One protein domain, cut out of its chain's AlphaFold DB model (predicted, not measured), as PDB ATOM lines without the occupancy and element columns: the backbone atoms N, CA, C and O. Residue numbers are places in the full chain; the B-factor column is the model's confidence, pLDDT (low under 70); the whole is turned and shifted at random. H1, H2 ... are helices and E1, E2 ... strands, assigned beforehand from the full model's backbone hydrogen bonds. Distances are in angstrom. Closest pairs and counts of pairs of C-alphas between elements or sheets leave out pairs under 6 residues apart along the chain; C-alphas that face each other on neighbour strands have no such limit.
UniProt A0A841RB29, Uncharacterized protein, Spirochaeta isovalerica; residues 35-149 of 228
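This is residues 35 to 149 of the 228 residues of an uncharacterized protein of Spirochaeta isovalerica (UniProt A0A841RB29). A single twisted sheet of six strands, E1 to E6 in chain order from edge to edge, makes the body, with the short helix H1 packed slantwise over E3. Between E2 and E3 the chain leaves the sheet and makes two more helices: H2 lies off the sheet, and H3 comes back to graze it near E4, E5 and E6. The printed part has 115 residues with three named helices and six named strands, in the order H1 E1 E2 H2 H3 E3 E4 E5 E6; the sheet is antiparallel throughout and the class is mixed, helices and strands. The whole is compact, with a radius of gyration of the C-alphas of 14.7 A and spans of 44 by 31 by 27 A.

H1, residues 35 to 42, is on the sheet at a height of 9.7 A. It lies over E3, residues 109 to 115, and runs slantwise to it at 39 degrees on the local plane; E4, residues 123 to 128, only just is not under it, with 2 of its 8 C-alphas. E1, residues 46 to 55, and E2, residues 61 to 69, form a hairpin, with N 52 and O 64 3.1 A apart. H2, residues 80 to 89, is not on the sheet. H3, residues 97 to 104, is close to H2 but not clearly touching, opposite ways at a shallow tilt of 24 degrees; their closest C-alphas, of Asn 86 and Leu 103, are 6.6 A apart. H3 only grazes the sheet, with its residues 97 to 101. E3 is the antiparallel neighbour of E2, with N 65 and O 112 2.8 A apart. From E3 runs a meander, each strand the antiparallel neighbour of the one before: E3, E4, E5, residues 133 to 136, and E6, residues 143 to 148. Its N and O pairs within hydrogen-bond range include N 126 and O 111, 2.8 A, N 127 and O 134, 2.9 A, and N 135 and O 145, 2.9 A. In H1, H2 and H3 every O i to N i+4 pair is within hydrogen-bond range.

H1 begins at C-alpha 35, (33.415, -34.881, -9.396). E1 spans 26.5 A, E2 26.4 A, H2 14.6 A, E3 19.9 A, E4 15.9 A and E6 14.4 A. H2 begins at C-alpha 80, (5.447, -33.757, 5.260), and E6 ends at C-alpha 148, (14.050, -22.765, 1.559).

The C-alphas farthest apart, of Asp 79 and Glu 119, are 44.6 A apart. The printed part has no cut and no long link. The mean pLDDT of the printed part is 75.7; residues 35 to 62, 70 to 78, 116 to 122 and 139 to 140 are under 70.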
ATOM      1  N   VAL A  35      33.317 -34.725  -7.933       56.09
ATOM      2  CA  VAL A  35      33.415 -34.881  -9.396       56.09
ATOM      3  C   VAL A  35      32.915 -36.249  -9.862       56.09
ATOM      4  O   VAL A  35      32.133 -36.318 -10.802       56.09
ATOM      5  N   SER A  36      33.292 -37.330  -9.182       60.06
ATOM      6  CA  SER A  36      32.822 -38.679  -9.528       60.06
ATOM      7  C   SER A  36      31.328 -38.868  -9.249       60.06
ATOM      8  O   SER A  36      30.649 -39.576  -9.984       60.06
ATOM      9  N   VAL A  37      30.787 -38.186  -8.231       60.44
ATOM     10  CA  VAL A  37      29.340 -38.183  -7.968       60.44
ATOM     11  C   VAL A  37      28.604 -37.368  -9.030       60.44
ATOM     12  O   VAL A  37      27.542 -37.777  -9.482       60.44
ATOM     13  N   ILE A  38      29.176 -36.250  -9.482       63.22
ATOM     14  CA  ILE A  38      28.660 -35.478 -10.620       63.22
ATOM     15  C   ILE A  38      28.650 -36.327 -11.900       63.22
ATOM     16  O   ILE A  38      27.683 -36.272 -12.656       63.22
ATOM     17  N   GLU A  39      29.696 -37.117 -12.148       64.75
ATOM     18  CA  GLU A  39      29.759 -38.042 -13.286       64.75
ATOM     19  C   GLU A  39      28.713 -39.160 -13.178       64.75
ATOM     20  O   GLU A  39      28.024 -39.429 -14.158       64.75
ATOM     21  N   ASP A  40      28.507 -39.729 -11.987       63.66
ATOM     22  CA  ASP A  40      27.451 -40.724 -11.751       63.66
ATOM     23  C   ASP A  40      26.037 -40.129 -11.887       63.66
ATOM     24  O   ASP A  40      25.113 -40.807 -12.336       63.66
ATOM     25  N   ILE A  41      25.850 -38.860 -11.508       62.00
ATOM     26  CA  ILE A  41      24.600 -38.123 -11.732       62.00
ATOM     27  C   ILE A  41      24.397 -37.890 -13.237       62.00
ATOM     28  O   ILE A  41      23.270 -37.939 -13.704       62.00
ATOM     29  N   ARG A  42      25.450 -37.664 -14.028       59.41
ATOM     30  CA  ARG A  42      25.338 -37.297 -15.453       59.41
ATOM     31  C   ARG A  42      24.823 -38.406 -16.387       59.41
ATOM     32  O   ARG A  42      24.406 -38.078 -17.497       59.41
ATOM     33  N   GLU A  43      24.807 -39.679 -15.993       60.84
ATOM     34  CA  GLU A  43      24.349 -40.786 -16.855       60.84
ATOM     35  C   GLU A  43      22.869 -41.189 -16.637       60.84
ATOM     36  O   GLU A  43      22.292 -40.982 -15.570       60.84
ATOM     37  N   PRO A  44      22.237 -41.866 -17.615       53.44
ATOM     38  CA  PRO A  44      21.463 -41.316 -18.738       53.44
ATOM     39  C   PRO A  44      20.112 -40.655 -18.362       53.44
ATOM     40  O   PRO A  44      19.306 -40.343 -19.249       53.44
ATOM     41  N   ASP A  45      19.836 -40.432 -17.077       59.97
ATOM     42  CA  ASP A  45      18.509 -40.041 -16.576       59.97
ATOM     43  C   ASP A  45      18.201 -38.534 -16.677       59.97
ATOM     44  O   ASP A  45      17.095 -38.125 -16.344       59.97
ATOM     45  N   PHE A  46      19.120 -37.688 -17.155       59.38
ATOM     46  CA  PHE A  46      18.913 -36.233 -17.282       59.38
ATOM     47  C   PHE A  46      18.604 -35.829 -18.746       59.38
ATOM     48  O   PHE A  46      19.185 -36.388 -19.679       59.38
ATOM     49  N   ILE A  47      17.639 -34.918 -18.984       53.84
ATOM     50  CA  ILE A  47      17.193 -34.512 -20.351       53.84
ATOM     51  C   ILE A  47      17.977 -33.323 -20.876       53.84
ATOM     52  O   ILE A  47      18.279 -33.270 -22.068       53.84
ATOM     53  N   THR A  48      18.242 -32.343 -20.021       57.97
ATOM     54  CA  THR A  48      18.694 -31.025 -20.458       57.97
ATOM     55  C   THR A  48      19.914 -30.581 -19.672       57.97
ATOM     56  O   THR A  48      19.913 -30.600 -18.443       57.97
ATOM     57  N   GLU A  49      20.946 -30.179 -20.415       63.53
ATOM     58  CA  GLU A  49      22.040 -29.357 -19.918       63.53
ATOM     59  C   GLU A  49      21.775 -27.922 -20.380       63.53
ATOM     60  O   GLU A  49      21.841 -27.621 -21.572       63.53
ATOM     61  N   GLU A  50      21.443 -27.037 -19.444       64.06
ATOM     62  CA  GLU A  50      21.431 -25.602 -19.720       64.06
ATOM     63  C   GLU A  50      22.737 -24.998 -19.213       64.06
ATOM     64  O   GLU A  50      23.088 -25.146 -18.038       64.06
ATOM     65  N   ILE A  51      23.453 -24.324 -20.115       67.56
ATOM     66  CA  ILE A  51      24.713 -23.656 -19.811       67.56
ATOM     67  C   ILE A  51      24.483 -22.154 -19.863       67.56
ATOM     68  O   ILE A  51      24.214 -21.590 -20.925       67.56
ATOM     69  N   TYR A  52      24.642 -21.498 -18.718       68.31
ATOM     70  CA  TYR A  52      24.588 -20.044 -18.624       68.31
ATOM     71  C   TYR A  52      25.933 -19.510 -18.161       68.31
ATOM     72  O   TYR A  52      26.489 -19.971 -17.165       68.31
ATOM     73  N   SER A  53      26.440 -18.506 -18.872       59.78
ATOM     74  CA  SER A  53      27.576 -17.713 -18.418       59.78
ATOM     75  C   SER A  53      27.056 -16.413 -17.823       59.78
ATOM     76  O   SER A  53      26.314 -15.675 -18.476       59.78
ATOM     77  N   TYR A  54      27.428 -16.144 -16.575       58.62
ATOM     78  CA  TYR A  54      27.125 -14.884 -15.916       58.62
ATOM     79  C   TYR A  54      28.420 -14.143 -15.606       58.62
ATOM     80  O   TYR A  54      29.255 -14.604 -14.822       58.62
ATOM     81  N   LYS A  55      28.552 -12.958 -16.200       53.78
ATOM     82  CA  LYS A  55      29.660 -12.038 -15.968       53.78
ATOM     83  C   LYS A  55      29.258 -11.042 -14.888       53.78
ATOM     84  O   LYS A  55      28.514 -10.100 -15.159       53.78
ATOM     85  N   LYS A  56      29.704 -11.260 -13.647       53.28
ATOM     86  CA  LYS A  56      29.422 -10.325 -12.545       53.28
ATOM     87  C   LYS A  56      30.396  -9.145 -12.580       53.28
ATOM     88  O   LYS A  56      31.552  -9.281 -12.972       53.28
ATOM     89  N   THR A  57      29.947  -8.012 -12.048       43.50
ATOM     90  CA  THR A  57      30.676  -6.744 -11.850       43.50
ATOM     91  C   THR A  57      32.006  -6.869 -11.084       43.50
ATOM     92  O   THR A  57      32.789  -5.929 -11.075       43.50
ATOM     93  N   LEU A  58      32.284  -8.026 -10.466       45.38
ATOM     94  CA  LEU A  58      33.507  -8.333  -9.708       45.38
ATOM     95  C   LEU A  58      34.591  -9.059 -10.534       45.38
ATOM     96  O   LEU A  58      35.555  -9.558  -9.966       45.38
ATOM     97  N   GLY A  59      34.443  -9.147 -11.862       54.84
ATOM     98  CA  GLY A  59      35.497  -9.649 -12.759       54.84
ATOM     99  C   GLY A  59      35.680 -11.169 -12.780       54.84
ATOM    100  O   GLY A  59      36.646 -11.655 -13.359       54.84
ATOM    101  N   VAL A  60      34.756 -11.912 -12.171       56.75
ATOM    102  CA  VAL A  60      34.765 -13.376 -12.141       56.75
ATOM    103  C   VAL A  60      33.637 -13.892 -13.028       56.75
ATOM    104  O   VAL A  60      32.458 -13.674 -12.731       56.75
ATOM    105  N   ASP A  61      34.012 -14.566 -14.111       68.50
ATOM    106  CA  ASP A  61      33.084 -15.270 -14.989       68.50
ATOM    107  C   ASP A  61      32.689 -16.599 -14.314       68.50
ATOM    108  O   ASP A  61      33.536 -17.368 -13.847       68.50
ATOM    109  N   ARG A  62      31.381 -16.854 -14.200       68.56
ATOM    110  CA  ARG A  62      30.846 -18.122 -13.684       68.56
ATOM    111  C   ARG A  62      30.063 -18.830 -14.771       68.56
ATOM    112  O   ARG A  62      29.212 -18.210 -15.412       68.56
ATOM    113  N   ILE A  63      30.315 -20.124 -14.923       73.00
ATOM    114  CA  ILE A  63      29.520 -21.003 -15.775       73.00
ATOM    115  C   ILE A  63      28.634 -21.852 -14.875       73.00
ATOM    116  O   ILE A  63      29.103 -22.492 -13.939       73.00
ATOM    117  N   PHE A  64      27.342 -21.849 -15.159       76.31
ATOM    118  CA  PHE A  64      26.374 -22.709 -14.502       76.31
ATOM    119  C   PHE A  64      25.984 -23.812 -15.469       76.31
ATOM    120  O   PHE A  64      25.490 -23.521 -16.554       76.31
ATOM    121  N   HIS A  65      26.186 -25.056 -15.054       77.31
ATOM    122  CA  HIS A  65      25.643 -26.234 -15.707       77.31
ATOM    123  C   HIS A  65      24.439 -26.704 -14.897       77.31
ATOM    124  O   HIS A  65      24.580 -27.073 -13.729       77.31
ATOM    125  N   THR A  66      23.260 -26.669 -15.502       79.81
ATOM    126  CA  THR A  66      22.035 -27.190 -14.893       79.81
ATOM    127  C   THR A  66      21.675 -28.518 -15.530       79.81
ATOM    128  O   THR A  66      21.553 -28.577 -16.748       79.81
ATOM    129  N   TYR A  67      21.435 -29.536 -14.711       78.88
ATOM    130  CA  TYR A  67      20.958 -30.852 -15.123       78.88
ATOM    131  C   TYR A  67      19.574 -31.086 -14.521       78.88
ATOM    132  O   TYR A  67      19.406 -30.969 -13.306       78.88
ATOM    133  N   THR A  68      18.587 -31.427 -15.352       79.31
ATOM    134  CA  THR A  68      17.218 -31.765 -14.902       79.31
ATOM    135  C   THR A  68      16.850 -33.208 -15.263       79.31
ATOM    136  O   THR A  68      17.100 -33.636 -16.395       79.31
ATOM    137  N   LEU A  69      16.299 -33.965 -14.305       71.81
ATOM    138  CA  LEU A  69      15.897 -35.366 -14.492       71.81
ATOM    139  C   LEU A  69      14.791 -35.512 -15.549       71.81
ATOM    140  O   LEU A  69      13.937 -34.635 -15.690       71.81
ATOM    141  N   LYS A  70      14.798 -36.638 -16.280       65.62
ATOM    142  CA  LYS A  70      13.835 -36.938 -17.350       65.62
ATOM    143  C   LYS A  70      12.414 -37.071 -16.870       65.62
ATOM    144  O   LYS A  70      11.487 -36.528 -17.463       65.62
ATOM    145  N   GLU A  71      12.281 -37.798 -15.786       62.41
ATOM    146  CA  GLU A  71      11.065 -37.915 -15.027       62.41
ATOM    147  C   GLU A  71      11.476 -37.475 -13.628       62.41
ATOM    148  O   GLU A  71      12.464 -38.012 -13.114       62.41
ATOM    149  N   PRO A  72      10.825 -36.463 -13.027       57.78
ATOM    150  CA  PRO A  72      11.111 -36.125 -11.644       57.78
ATOM    151  C   PRO A  72      10.937 -37.413 -10.849       57.78
ATOM    152  O   PRO A  72       9.855 -38.009 -10.867       57.78
ATOM    153  N   SER A  73      12.034 -37.897 -10.260       56.22
ATOM    154  CA  SER A  73      12.007 -39.143  -9.511       56.22
ATOM    155  C   SER A  73      10.891 -39.004  -8.481       56.22
ATOM    156  O   SER A  73      10.850 -38.032  -7.725       56.22
ATOM    157  N   ARG A  74       9.944 -39.942  -8.512       51.84
ATOM    158  CA  ARG A  74       8.823 -39.987  -7.565       51.84
ATOM    159  C   ARG A  74       9.293 -40.240  -6.130       51.84
ATOM    160  O   ARG A  74       8.480 -40.178  -5.213       51.84
ATOM    161  N   ASP A  75      10.582 -40.506  -5.960       55.81
ATOM    162  CA  ASP A  75      11.240 -40.743  -4.693       55.81
ATOM    163  C   ASP A  75      11.733 -39.405  -4.141       55.81
ATOM    164  O   ASP A  75      12.905 -39.055  -4.248       55.81
ATOM    165  N   TYR A  76      10.804 -38.619  -3.604       59.28
ATOM    166  CA  TYR A  76      11.103 -37.562  -2.643       59.28
ATOM    167  C   TYR A  76       9.903 -37.411  -1.720       59.28
ATOM    168  O   TYR A  76       8.792 -37.386  -2.258       59.28
ATOM    169  N   PRO A  77      10.083 -37.414  -0.382       58.81
ATOM    170  CA  PRO A  77       9.081 -37.934   0.537       58.81
ATOM    171  C   PRO A  77       7.701 -37.370   0.236       58.81
ATOM    172  O   PRO A  77       7.488 -36.159   0.243       58.81
ATOM    173  N   ALA A  78       6.772 -38.275  -0.063       61.44
ATOM    174  CA  ALA A  78       5.403 -37.916  -0.405       61.44
ATOM    175  C   ALA A  78       4.645 -37.327   0.800       61.44
ATOM    176  O   ALA A  78       3.541 -36.809   0.625       61.44
ATOM    177  N   ASP A  79       5.218 -37.425   2.008       78.62
ATOM    178  CA  ASP A  79       4.634 -36.956   3.257       78.62
ATOM    179  C   ASP A  79       5.509 -35.914   3.991       78.62
ATOM    180  O   ASP A  79       6.738 -36.003   4.050       78.62
ATOM    181  N   GLU A  80       4.840 -34.893   4.545       81.25
ATOM    182  CA  GLU A  80       5.447 -33.757   5.260       81.25
ATOM    183  C   GLU A  80       6.284 -34.206   6.462       81.25
ATOM    184  O   GLU A  80       7.337 -33.632   6.750       81.25
ATOM    185  N   GLU A  81       5.847 -35.254   7.160       85.56
ATOM    186  CA  GLU A  81       6.532 -35.717   8.358       85.56
ATOM    187  C   GLU A  81       7.866 -36.393   8.029       85.56
ATOM    188  O   GLU A  81       8.839 -36.223   8.759       85.56
ATOM    189  N   GLU A  82       7.940 -37.167   6.950       87.25
ATOM    190  CA  GLU A  82       9.151 -37.825   6.479       87.25
ATOM    191  C   GLU A  82      10.160 -36.796   5.998       87.25
ATOM    192  O   GLU A  82      11.334 -36.897   6.362       87.25
ATOM    193  N   LEU A  83       9.704 -35.768   5.275       87.06
ATOM    194  CA  LEU A  83      10.551 -34.643   4.909       87.06
ATOM    195  C   LEU A  83      11.188 -34.007   6.150       87.06
ATOM    196  O   LEU A  83      12.414 -33.898   6.224       87.06
ATOM    197  N   ILE A  84      10.371 -33.617   7.131       86.00
ATOM    198  CA  ILE A  84      10.851 -32.973   8.360       86.00
ATOM    199  C   ILE A  84      11.815 -33.905   9.106       86.00
ATOM    200  O   ILE A  84      12.938 -33.503   9.410       86.00
ATOM    201  N   ARG A  85      11.442 -35.176   9.309       89.06
ATOM    202  CA  ARG A  85      12.298 -36.180   9.962       89.06
ATOM    203  C   ARG A  85      13.634 -36.367   9.247       89.06
ATOM    204  O   ARG A  85      14.644 -36.604   9.906       89.06
ATOM    205  N   ASN A  86      13.667 -36.323   7.918       91.44
ATOM    206  CA  ASN A  86      14.907 -36.479   7.161       91.44
ATOM    207  C   ASN A  86      15.758 -35.205   7.192       91.44
ATOM    208  O   ASN A  86      16.978 -35.304   7.329       91.44
ATOM    209  N   LEU A  87      15.142 -34.018   7.158       89.75
ATOM    210  CA  LEU A  87      15.846 -32.746   7.346       89.75
ATOM    211  C   LEU A  87      16.479 -32.642   8.744       89.75
ATOM    212  O   LEU A  87      17.593 -32.147   8.865       89.75
ATOM    213  N   GLU A  88      15.838 -33.183   9.783       88.38
ATOM    214  CA  GLU A  88      16.394 -33.240  11.147       88.38
ATOM    215  C   GLU A  88      17.606 -34.184  11.287       88.38
ATOM    216  O   GLU A  88      18.416 -34.028  12.209       88.38
ATOM    217  N   LYS A  89      17.752 -35.169  10.387       90.94
ATOM    218  CA  LYS A  89      18.895 -36.099  10.378       90.94
ATOM    219  C   LYS A  89      20.145 -35.488   9.756       90.94
ATOM    220  O   LYS A  89      21.247 -35.914  10.103       90.94
ATOM    221  N   ILE A  90      19.994 -34.526   8.847       92.50
ATOM    222  CA  ILE A  90      21.135 -33.868   8.213       92.50
ATOM    223  C   ILE A  90      21.578 -32.642   9.003       92.50
ATOM    224  O   ILE A  90      20.792 -31.952   9.646       92.50
ATOM    225  N   ARG A  91      22.880 -32.371   8.972       91.00
ATOM    226  CA  ARG A  91      23.489 -31.230   9.646       91.00
ATOM    227  C   ARG A  91      24.479 -30.554   8.710       91.00
ATOM    228  O   ARG A  91      25.441 -31.202   8.284       91.00
ATOM    229  N   PRO A  92      24.300 -29.260   8.424       91.50
ATOM    230  CA  PRO A  92      25.325 -28.477   7.764       91.50
ATOM    231  C   PRO A  92      26.694 -28.594   8.450       91.50
ATOM    232  O   PRO A  92      26.813 -28.787   9.663       91.50
ATOM    233  N   SER A  93      27.741 -28.510   7.639       87.88
ATOM    234  CA  SER A  93      29.150 -28.786   7.923       87.88
ATOM    235  C   SER A  93      29.491 -30.221   8.349       87.88
ATOM    236  O   SER A  93      30.669 -30.502   8.563       87.88
ATOM    237  N   VAL A  94      28.512 -31.129   8.453       89.25
ATOM    238  CA  VAL A  94      28.716 -32.525   8.885       89.25
ATOM    239  C   VAL A  94      28.257 -33.515   7.821       89.25
ATOM    240  O   VAL A  94      29.027 -34.387   7.439       89.25
ATOM    241  N   SER A  95      27.019 -33.385   7.343       91.25
ATOM    242  CA  SER A  95      26.417 -34.356   6.431       91.25
ATOM    243  C   SER A  95      27.082 -34.347   5.067       91.25
ATOM    244  O   SER A  95      27.283 -33.288   4.468       91.25
ATOM    245  N   THR A  96      27.385 -35.538   4.575       90.38
ATOM    246  CA  THR A  96      28.061 -35.762   3.297       90.38
ATOM    247  C   THR A  96      27.064 -35.971   2.162       90.38
ATOM    248  O   THR A  96      25.890 -36.288   2.374       90.38
ATOM    249  N   LEU A  97      27.535 -35.819   0.926       86.81
ATOM    250  CA  LEU A  97      26.715 -36.054  -0.260       86.81
ATOM    251  C   LEU A  97      26.131 -37.487  -0.333       86.81
ATOM    252  O   LEU A  97      24.929 -37.598  -0.579       86.81
ATOM    253  N   PRO A  98      26.881 -38.580  -0.066       86.75
ATOM    254  CA  PRO A  98      26.312 -39.931  -0.069       86.75
ATOM    255  C   PRO A  98      25.212 -40.147   0.979       86.75
ATOM    256  O   PRO A  98      24.197 -40.769   0.676       86.75
ATOM    257  N   GLU A  99      25.376 -39.613   2.194       89.31
ATOM    258  CA  GLU A  99      24.343 -39.693   3.240       89.31
ATOM    259  C   GLU A  99      23.061 -38.986   2.809       89.31
ATOM    260  O   GLU A  99      21.963 -39.512   2.995       89.31
ATOM    261  N   ILE A 100      23.210 -37.812   2.194       89.69
ATOM    262  CA  ILE A 100      22.099 -37.037   1.649       89.69
ATOM    263  C   ILE A 100      21.391 -37.836   0.560       89.69
ATOM    264  O   ILE A 100      20.198 -38.073   0.685       89.69
ATOM    265  N   LEU A 101      22.107 -38.327  -0.453       87.31
ATOM    266  CA  LEU A 101      21.501 -39.113  -1.533       87.31
ATOM    267  C   LEU A 101      20.839 -40.404  -1.026       87.31
ATOM    268  O   LEU A 101      19.853 -40.841  -1.605       87.31
ATOM    269  N   ASN A 102      21.324 -40.997   0.067       87.06
ATOM    270  CA  ASN A 102      20.686 -42.161   0.682       87.06
ATOM    271  C   ASN A 102      19.384 -41.817   1.432       87.06
ATOM    272  O   ASN A 102      18.468 -42.631   1.466       87.06
ATOM    273  N   LEU A 103      19.296 -40.639   2.058       89.69
ATOM    274  CA  LEU A 103      18.092 -40.198   2.779       89.69
ATOM    275  C   LEU A 103      16.989 -39.700   1.853       89.69
ATOM    276  O   LEU A 103      15.806 -39.826   2.154       89.69
ATOM    277  N   PHE A 104      17.411 -39.064   0.777       88.06
ATOM    278  CA  PHE A 104      16.572 -38.212  -0.035       88.06
ATOM    279  C   PHE A 104      16.408 -38.788  -1.447       88.06
ATOM    280  O   PHE A 104      15.401 -38.557  -2.096       88.06
ATOM    281  N   GLY A 105      17.329 -39.624  -1.917       86.38
ATOM    282  CA  GLY A 105      17.320 -40.105  -3.293       86.38
ATOM    283  C   GLY A 105      17.939 -39.091  -4.252       86.38
ATOM    284  O   GLY A 105      18.668 -38.176  -3.853       86.38
ATOM    285  N   LYS A 106      17.694 -39.283  -5.552       85.12
ATOM    286  CA  LYS A 106      18.248 -38.409  -6.593       85.12
ATOM    287  C   LYS A 106      17.444 -37.100  -6.675       85.12
ATOM    288  O   LYS A 106      16.220 -37.151  -6.797       85.12
ATOM    289  N   PRO A 107      18.101 -35.929  -6.694       87.00
ATOM    290  CA  PRO A 107      17.413 -34.655  -6.864       87.00
ATOM    291  C   PRO A 107      16.803 -34.490  -8.259       87.00
ATOM    292  O   PRO A 107      17.475 -34.797  -9.247       87.00
ATOM    293  N   PRO A 108      15.584 -33.921  -8.361       84.69
ATOM    294  CA  PRO A 108      14.973 -33.513  -9.627       84.69
ATOM    295  C   PRO A 108      15.871 -32.620 -10.479       84.69
ATOM    296  O   PRO A 108      15.857 -32.711 -11.710       84.69
ATOM    297  N   ARG A 109      16.648 -31.748  -9.830       85.75
ATOM    298  CA  ARG A 109      17.515 -30.796 -10.513       85.75
ATOM    299  C   ARG A 109      18.831 -30.601  -9.774       85.75
ATOM    300  O   ARG A 109      18.879 -30.493  -8.553       85.75
ATOM    301  N   VAL A 110      19.911 -30.527 -10.539       87.25
ATOM    302  CA  VAL A 110      21.271 -30.308 -10.047       87.25
ATOM    303  C   VAL A 110      21.857 -29.097 -10.750       87.25
ATOM    304  O   VAL A 110      21.816 -29.012 -11.975       87.25
ATOM    305  N   ILE A 111      22.419 -28.160  -9.991       86.06
ATOM    306  CA  ILE A 111      23.105 -26.987 -10.540       86.06
ATOM    307  C   ILE A 111      24.551 -27.004 -10.080       86.06
ATOM    308  O   ILE A 111      24.833 -26.964  -8.883       86.06
ATOM    309  N   ILE A 112      25.465 -26.997 -11.044       84.69
ATOM    310  CA  ILE A 112      26.903 -26.939 -10.821       84.69
ATOM    311  C   ILE A 112      27.395 -25.588 -11.315       84.69
ATOM    312  O   ILE A 112      27.329 -25.298 -12.506       84.69
ATOM    313  N   ALA A 113      27.885 -24.753 -10.406       82.00
ATOM    314  CA  ALA A 113      28.475 -23.468 -10.753       82.00
ATOM    315  C   ALA A 113      29.997 -23.575 -10.694       82.00
ATOM    316  O   ALA A 113      30.544 -23.779  -9.616       82.00
ATOM    317  N   THR A 114      30.679 -23.411 -11.820       77.31
ATOM    318  CA  THR A 114      32.140 -23.403 -11.905       77.31
ATOM    319  C   THR A 114      32.651 -21.980 -12.091       77.31
ATOM    320  O   THR A 114      32.073 -21.166 -12.817       77.31
ATOM    321  N   ASN A 115      33.741 -21.654 -11.400       70.12
ATOM    322  CA  ASN A 115      34.472 -20.417 -11.641       70.12
ATOM    323  C   ASN A 115      35.484 -20.634 -12.775       70.12
ATOM    324  O   ASN A 115      36.307 -21.542 -12.693       70.12
ATOM    325  N   THR A 116      35.441 -19.807 -13.823       64.81
ATOM    326  CA  THR A 116      36.358 -19.936 -14.966       64.81
ATOM    327  C   THR A 116      37.660 -19.159 -14.803       64.81
ATOM    328  O   THR A 116      38.545 -19.304 -15.641       64.81
ATOM    329  N   SER A 117      37.781 -18.304 -13.783       58.69
ATOM    330  CA  SER A 117      38.900 -17.361 -13.657       58.69
ATOM    331  C   SER A 117      39.938 -17.729 -12.596       58.69
ATOM    332  O   SER A 117      40.908 -16.991 -12.439       58.69
ATOM    333  N   SER A 118      39.745 -18.804 -11.829       55.78
ATOM    334  CA  SER A 118      40.702 -19.227 -10.801       55.78
ATOM    335  C   SER A 118      41.589 -20.366 -11.297       55.78
ATOM    336  O   SER A 118      41.116 -21.307 -11.925       55.78
ATOM    337  N   GLU A 119      42.880 -20.312 -10.948       52.88
ATOM    338  CA  GLU A 119      43.840 -21.415 -11.147       52.88
ATOM    339  C   GLU A 119      43.405 -22.711 -10.428       52.88
ATOM    340  O   GLU A 119      43.885 -23.799 -10.740       52.88
ATOM    341  N   TYR A 120      42.444 -22.597  -9.507       53.66
ATOM    342  CA  TYR A 120      41.768 -23.692  -8.825       53.66
ATOM    343  C   TYR A 120      40.333 -23.821  -9.343       53.66
ATOM    344  O   TYR A 120      39.582 -22.844  -9.339       53.66
ATOM    345  N   GLN A 121      39.926 -25.016  -9.773       57.59
ATOM    346  CA  GLN A 121      38.534 -25.287 -10.140       57.59
ATOM    347  C   GLN A 121      37.663 -25.299  -8.880       57.59
ATOM    348  O   GLN A 121      37.485 -26.331  -8.241       57.59
ATOM    349  N   ASN A 122      37.107 -24.143  -8.529       69.62
ATOM    350  CA  ASN A 122      36.085 -24.057  -7.498       69.62
ATOM    351  C   ASN A 122      34.722 -24.312  -8.139       69.62
ATOM    352  O   ASN A 122      34.290 -23.557  -9.016       69.62
ATOM    353  N   TYR A 123      34.056 -25.378  -7.701       74.44
ATOM    354  CA  TYR A 123      32.682 -25.684  -8.073       74.44
ATOM    355  C   TYR A 123      31.749 -25.506  -6.875       74.44
ATOM    356  O   TYR A 123      32.094 -25.808  -5.742       74.44
ATOM    357  N   HIS A 124      30.537 -25.041  -7.120       84.00
ATOM    358  CA  HIS A 124      29.456 -25.093  -6.148       84.00
ATOM    359  C   HIS A 124      28.398 -26.049  -6.662       84.00
ATOM    360  O   HIS A 124      28.046 -25.988  -7.840       84.00
ATOM    361  N   LEU A 125      27.874 -26.894  -5.784       86.88
ATOM    362  CA  LEU A 125      26.827 -27.845  -6.123       86.88
ATOM    363  C   LEU A 125      25.547 -27.454  -5.385       86.88
ATOM    364  O   LEU A 125      25.552 -27.289  -4.167       86.88
ATOM    365  N   ASN A 126      24.452 -27.326  -6.124       91.19
ATOM    366  CA  ASN A 126      23.111 -27.218  -5.566       91.19
ATOM    367  C   ASN A 126      22.314 -28.452  -5.982       91.19
ATOM    368  O   ASN A 126      22.169 -28.712  -7.177       91.19
ATOM    369  N   LEU A 127      21.781 -29.180  -5.006       90.94
ATOM    370  CA  LEU A 127      20.777 -30.217  -5.231       90.94
ATOM    371  C   LEU A 127      19.412 -29.599  -4.950       90.94
ATOM    372  O   LEU A 127      19.122 -29.254  -3.806       90.94
ATOM    373  N   GLN A 128      18.613 -29.406  -5.991       90.19
ATOM    374  CA  GLN A 128      17.294 -28.802  -5.889       90.19
ATOM    375  C   GLN A 128      16.229 -29.890  -5.824       90.19
ATOM    376  O   GLN A 128      16.070 -30.688  -6.752       90.19
ATOM    377  N   TYR A 129      15.492 -29.866  -4.725       88.94
ATOM    378  CA  TYR A 129      14.267 -30.610  -4.497       88.94
ATOM    379  C   TYR A 129      13.087 -29.637  -4.515       88.94
ATOM    380  O   TYR A 129      13.284 -28.423  -4.500       88.94
ATOM    381  N   ASN A 130      11.862 -30.160  -4.547       84.56
ATOM    382  CA  ASN A 130      10.666 -29.319  -4.666       84.56
ATOM    383  C   ASN A 130      10.540 -28.317  -3.504       84.56
ATOM    384  O   ASN A 130      10.202 -27.162  -3.723       84.56
ATOM    385  N   ASP A 131      10.850 -28.745  -2.279       88.31
ATOM    386  CA  ASP A 131      10.658 -27.921  -1.080       88.31
ATOM    387  C   ASP A 131      11.917 -27.173  -0.627       88.31
ATOM    388  O   ASP A 131      11.831 -26.265   0.205       88.31
ATOM    389  N   PHE A 132      13.097 -27.573  -1.105       92.88
ATOM    390  CA  PHE A 132      14.367 -27.032  -0.630       92.88
ATOM    391  C   PHE A 132      15.526 -27.286  -1.586       92.88
ATOM    392  O   PHE A 132      15.518 -28.193  -2.412       92.88
ATOM    393  N   THR A 133      16.586 -26.510  -1.398       94.19
ATOM    394  CA  THR A 133      17.869 -26.693  -2.068       94.19
ATOM    395  C   THR A 133      18.956 -27.010  -1.048       94.19
ATOM    396  O   THR A 133      19.083 -26.329  -0.035       94.19
ATOM    397  N   LEU A 134      19.772 -28.024  -1.322       94.38
ATOM    398  CA  LEU A 134      20.985 -28.319  -0.561       94.38
ATOM    399  C   LEU A 134      22.190 -27.732  -1.282       94.38
ATOM    400  O   LEU A 134      22.428 -28.048  -2.446       94.38
ATOM    401  N   TYR A 135      22.953 -26.895  -0.590       93.75
ATOM    402  CA  TYR A 135      24.116 -26.215  -1.143       93.75
ATOM    403  C   TYR A 135      25.415 -26.770  -0.562       93.75
ATOM    404  O   TYR A 135      25.601 -26.808   0.654       93.75
ATOM    405  N   PHE A 136      26.335 -27.138  -1.450       90.19
ATOM    406  CA  PHE A 136      27.690 -27.585  -1.148       90.19
ATOM    407  C   PHE A 136      28.694 -26.615  -1.779       90.19
ATOM    408  O   PHE A 136      28.494 -26.110  -2.891       90.19
ATOM    409  N   GLY A 137      29.781 -26.342  -1.062       82.25
ATOM    410  CA  GLY A 137      30.858 -25.469  -1.533       82.25
ATOM    411  C   GLY A 137      32.031 -26.248  -2.108       82.25
ATOM    412  O   GLY A 137      32.156 -27.449  -1.906       82.25
ATOM    413  N   SER A 138      32.921 -25.530  -2.786       70.81
ATOM    414  CA  SER A 138      34.040 -26.098  -3.548       70.81
ATOM    415  C   SER A 138      35.074 -26.852  -2.728       70.81
ATOM    416  O   SER A 138      35.752 -27.725  -3.256       70.81
ATOM    417  N   GLU A 139      35.219 -26.503  -1.452       66.81
ATOM    418  CA  GLU A 139      36.273 -27.032  -0.579       66.81
ATOM    419  C   GLU A 139      35.766 -28.103   0.390       66.81
ATOM    420  O   GLU A 139      36.551 -28.683   1.138       66.81
ATOM    421  N   LYS A 140      34.450 -28.337   0.428       64.94
ATOM    422  CA  LYS A 140      33.825 -29.226   1.404       64.94
ATOM    423  C   LYS A 140      32.914 -30.211   0.700       64.94
ATOM    424  O   LYS A 140      31.928 -29.828   0.081       64.94
ATOM    425  N   GLU A 141      33.183 -31.493   0.915       75.75
ATOM    426  CA  GLU A 141      32.271 -32.583   0.543       75.75
ATOM    427  C   GLU A 141      31.077 -32.712   1.506       75.75
ATOM    428  O   GLU A 141      30.300 -33.668   1.447       75.75
ATOM    429  N   THR A 142      30.926 -31.731   2.398       89.62
ATOM    430  CA  THR A 142      29.832 -31.626   3.350       89.62
ATOM    431  C   THR A 142      28.879 -30.499   2.978       89.62
ATOM    432  O   THR A 142      29.259 -29.472   2.408       89.62
ATOM    433  N   LEU A 143      27.611 -30.712   3.314       92.56
ATOM    434  CA  LEU A 143      26.533 -29.746   3.172       92.56
ATOM    435  C   LEU A 143      26.910 -28.422   3.839       92.56
ATOM    436  O   LEU A 143      27.331 -28.428   4.988       92.56
ATOM    437  N   ILE A 144      26.724 -27.290   3.168       93.31
ATOM    438  CA  ILE A 144      26.957 -25.964   3.756       93.31
ATOM    439  C   ILE A 144      25.648 -25.335   4.210       93.31
ATOM    440  O   ILE A 144      25.597 -24.779   5.298       93.31
ATOM    441  N   GLU A 145      24.601 -25.418   3.390       94.94
ATOM    442  CA  GLU A 145      23.312 -24.796   3.689       94.94
ATOM    443  C   GLU A 145      22.143 -25.646   3.193       94.94
ATOM    444  O   GLU A 145      22.200 -26.231   2.108       94.94
ATOM    445  N   ILE A 146      21.051 -25.624   3.953       96.00
ATOM    446  CA  ILE A 146      19.714 -26.007   3.492       96.00
ATOM    447  C   ILE A 146      18.965 -24.709   3.215       96.00
ATOM    448  O   ILE A 146      18.829 -23.880   4.113       96.00
ATOM    449  N   ARG A 147      18.488 -24.518   1.987       96.56
ATOM    450  CA  ARG A 147      17.826 -23.290   1.545       96.56
ATOM    451  C   ARG A 147      16.365 -23.547   1.223       96.56
ATOM    452  O   ARG A 147      16.064 -24.390   0.382       96.56
ATOM    453  N   ILE A 148      15.480 -22.791   1.858       95.50
ATOM    454  CA  ILE A 148      14.050 -22.765   1.559       95.50
ATOM    455  C   ILE A 148      13.743 -21.436   0.875       95.50
ATOM    456  O   ILE A 148      13.839 -20.379   1.500       95.50
ATOM    457  N   GLU A 149      13.420 -21.493  -0.412       93.31
ATOM    458  CA  GLU A 149      13.252 -20.315  -1.281       93.31
ATOM    459  C   GLU A 149      11.969 -20.376  -2.118       93.31
ATOM    460  O   GLU A 149      11.721 -19.480  -2.923       93.31
TER     461      GLU A 149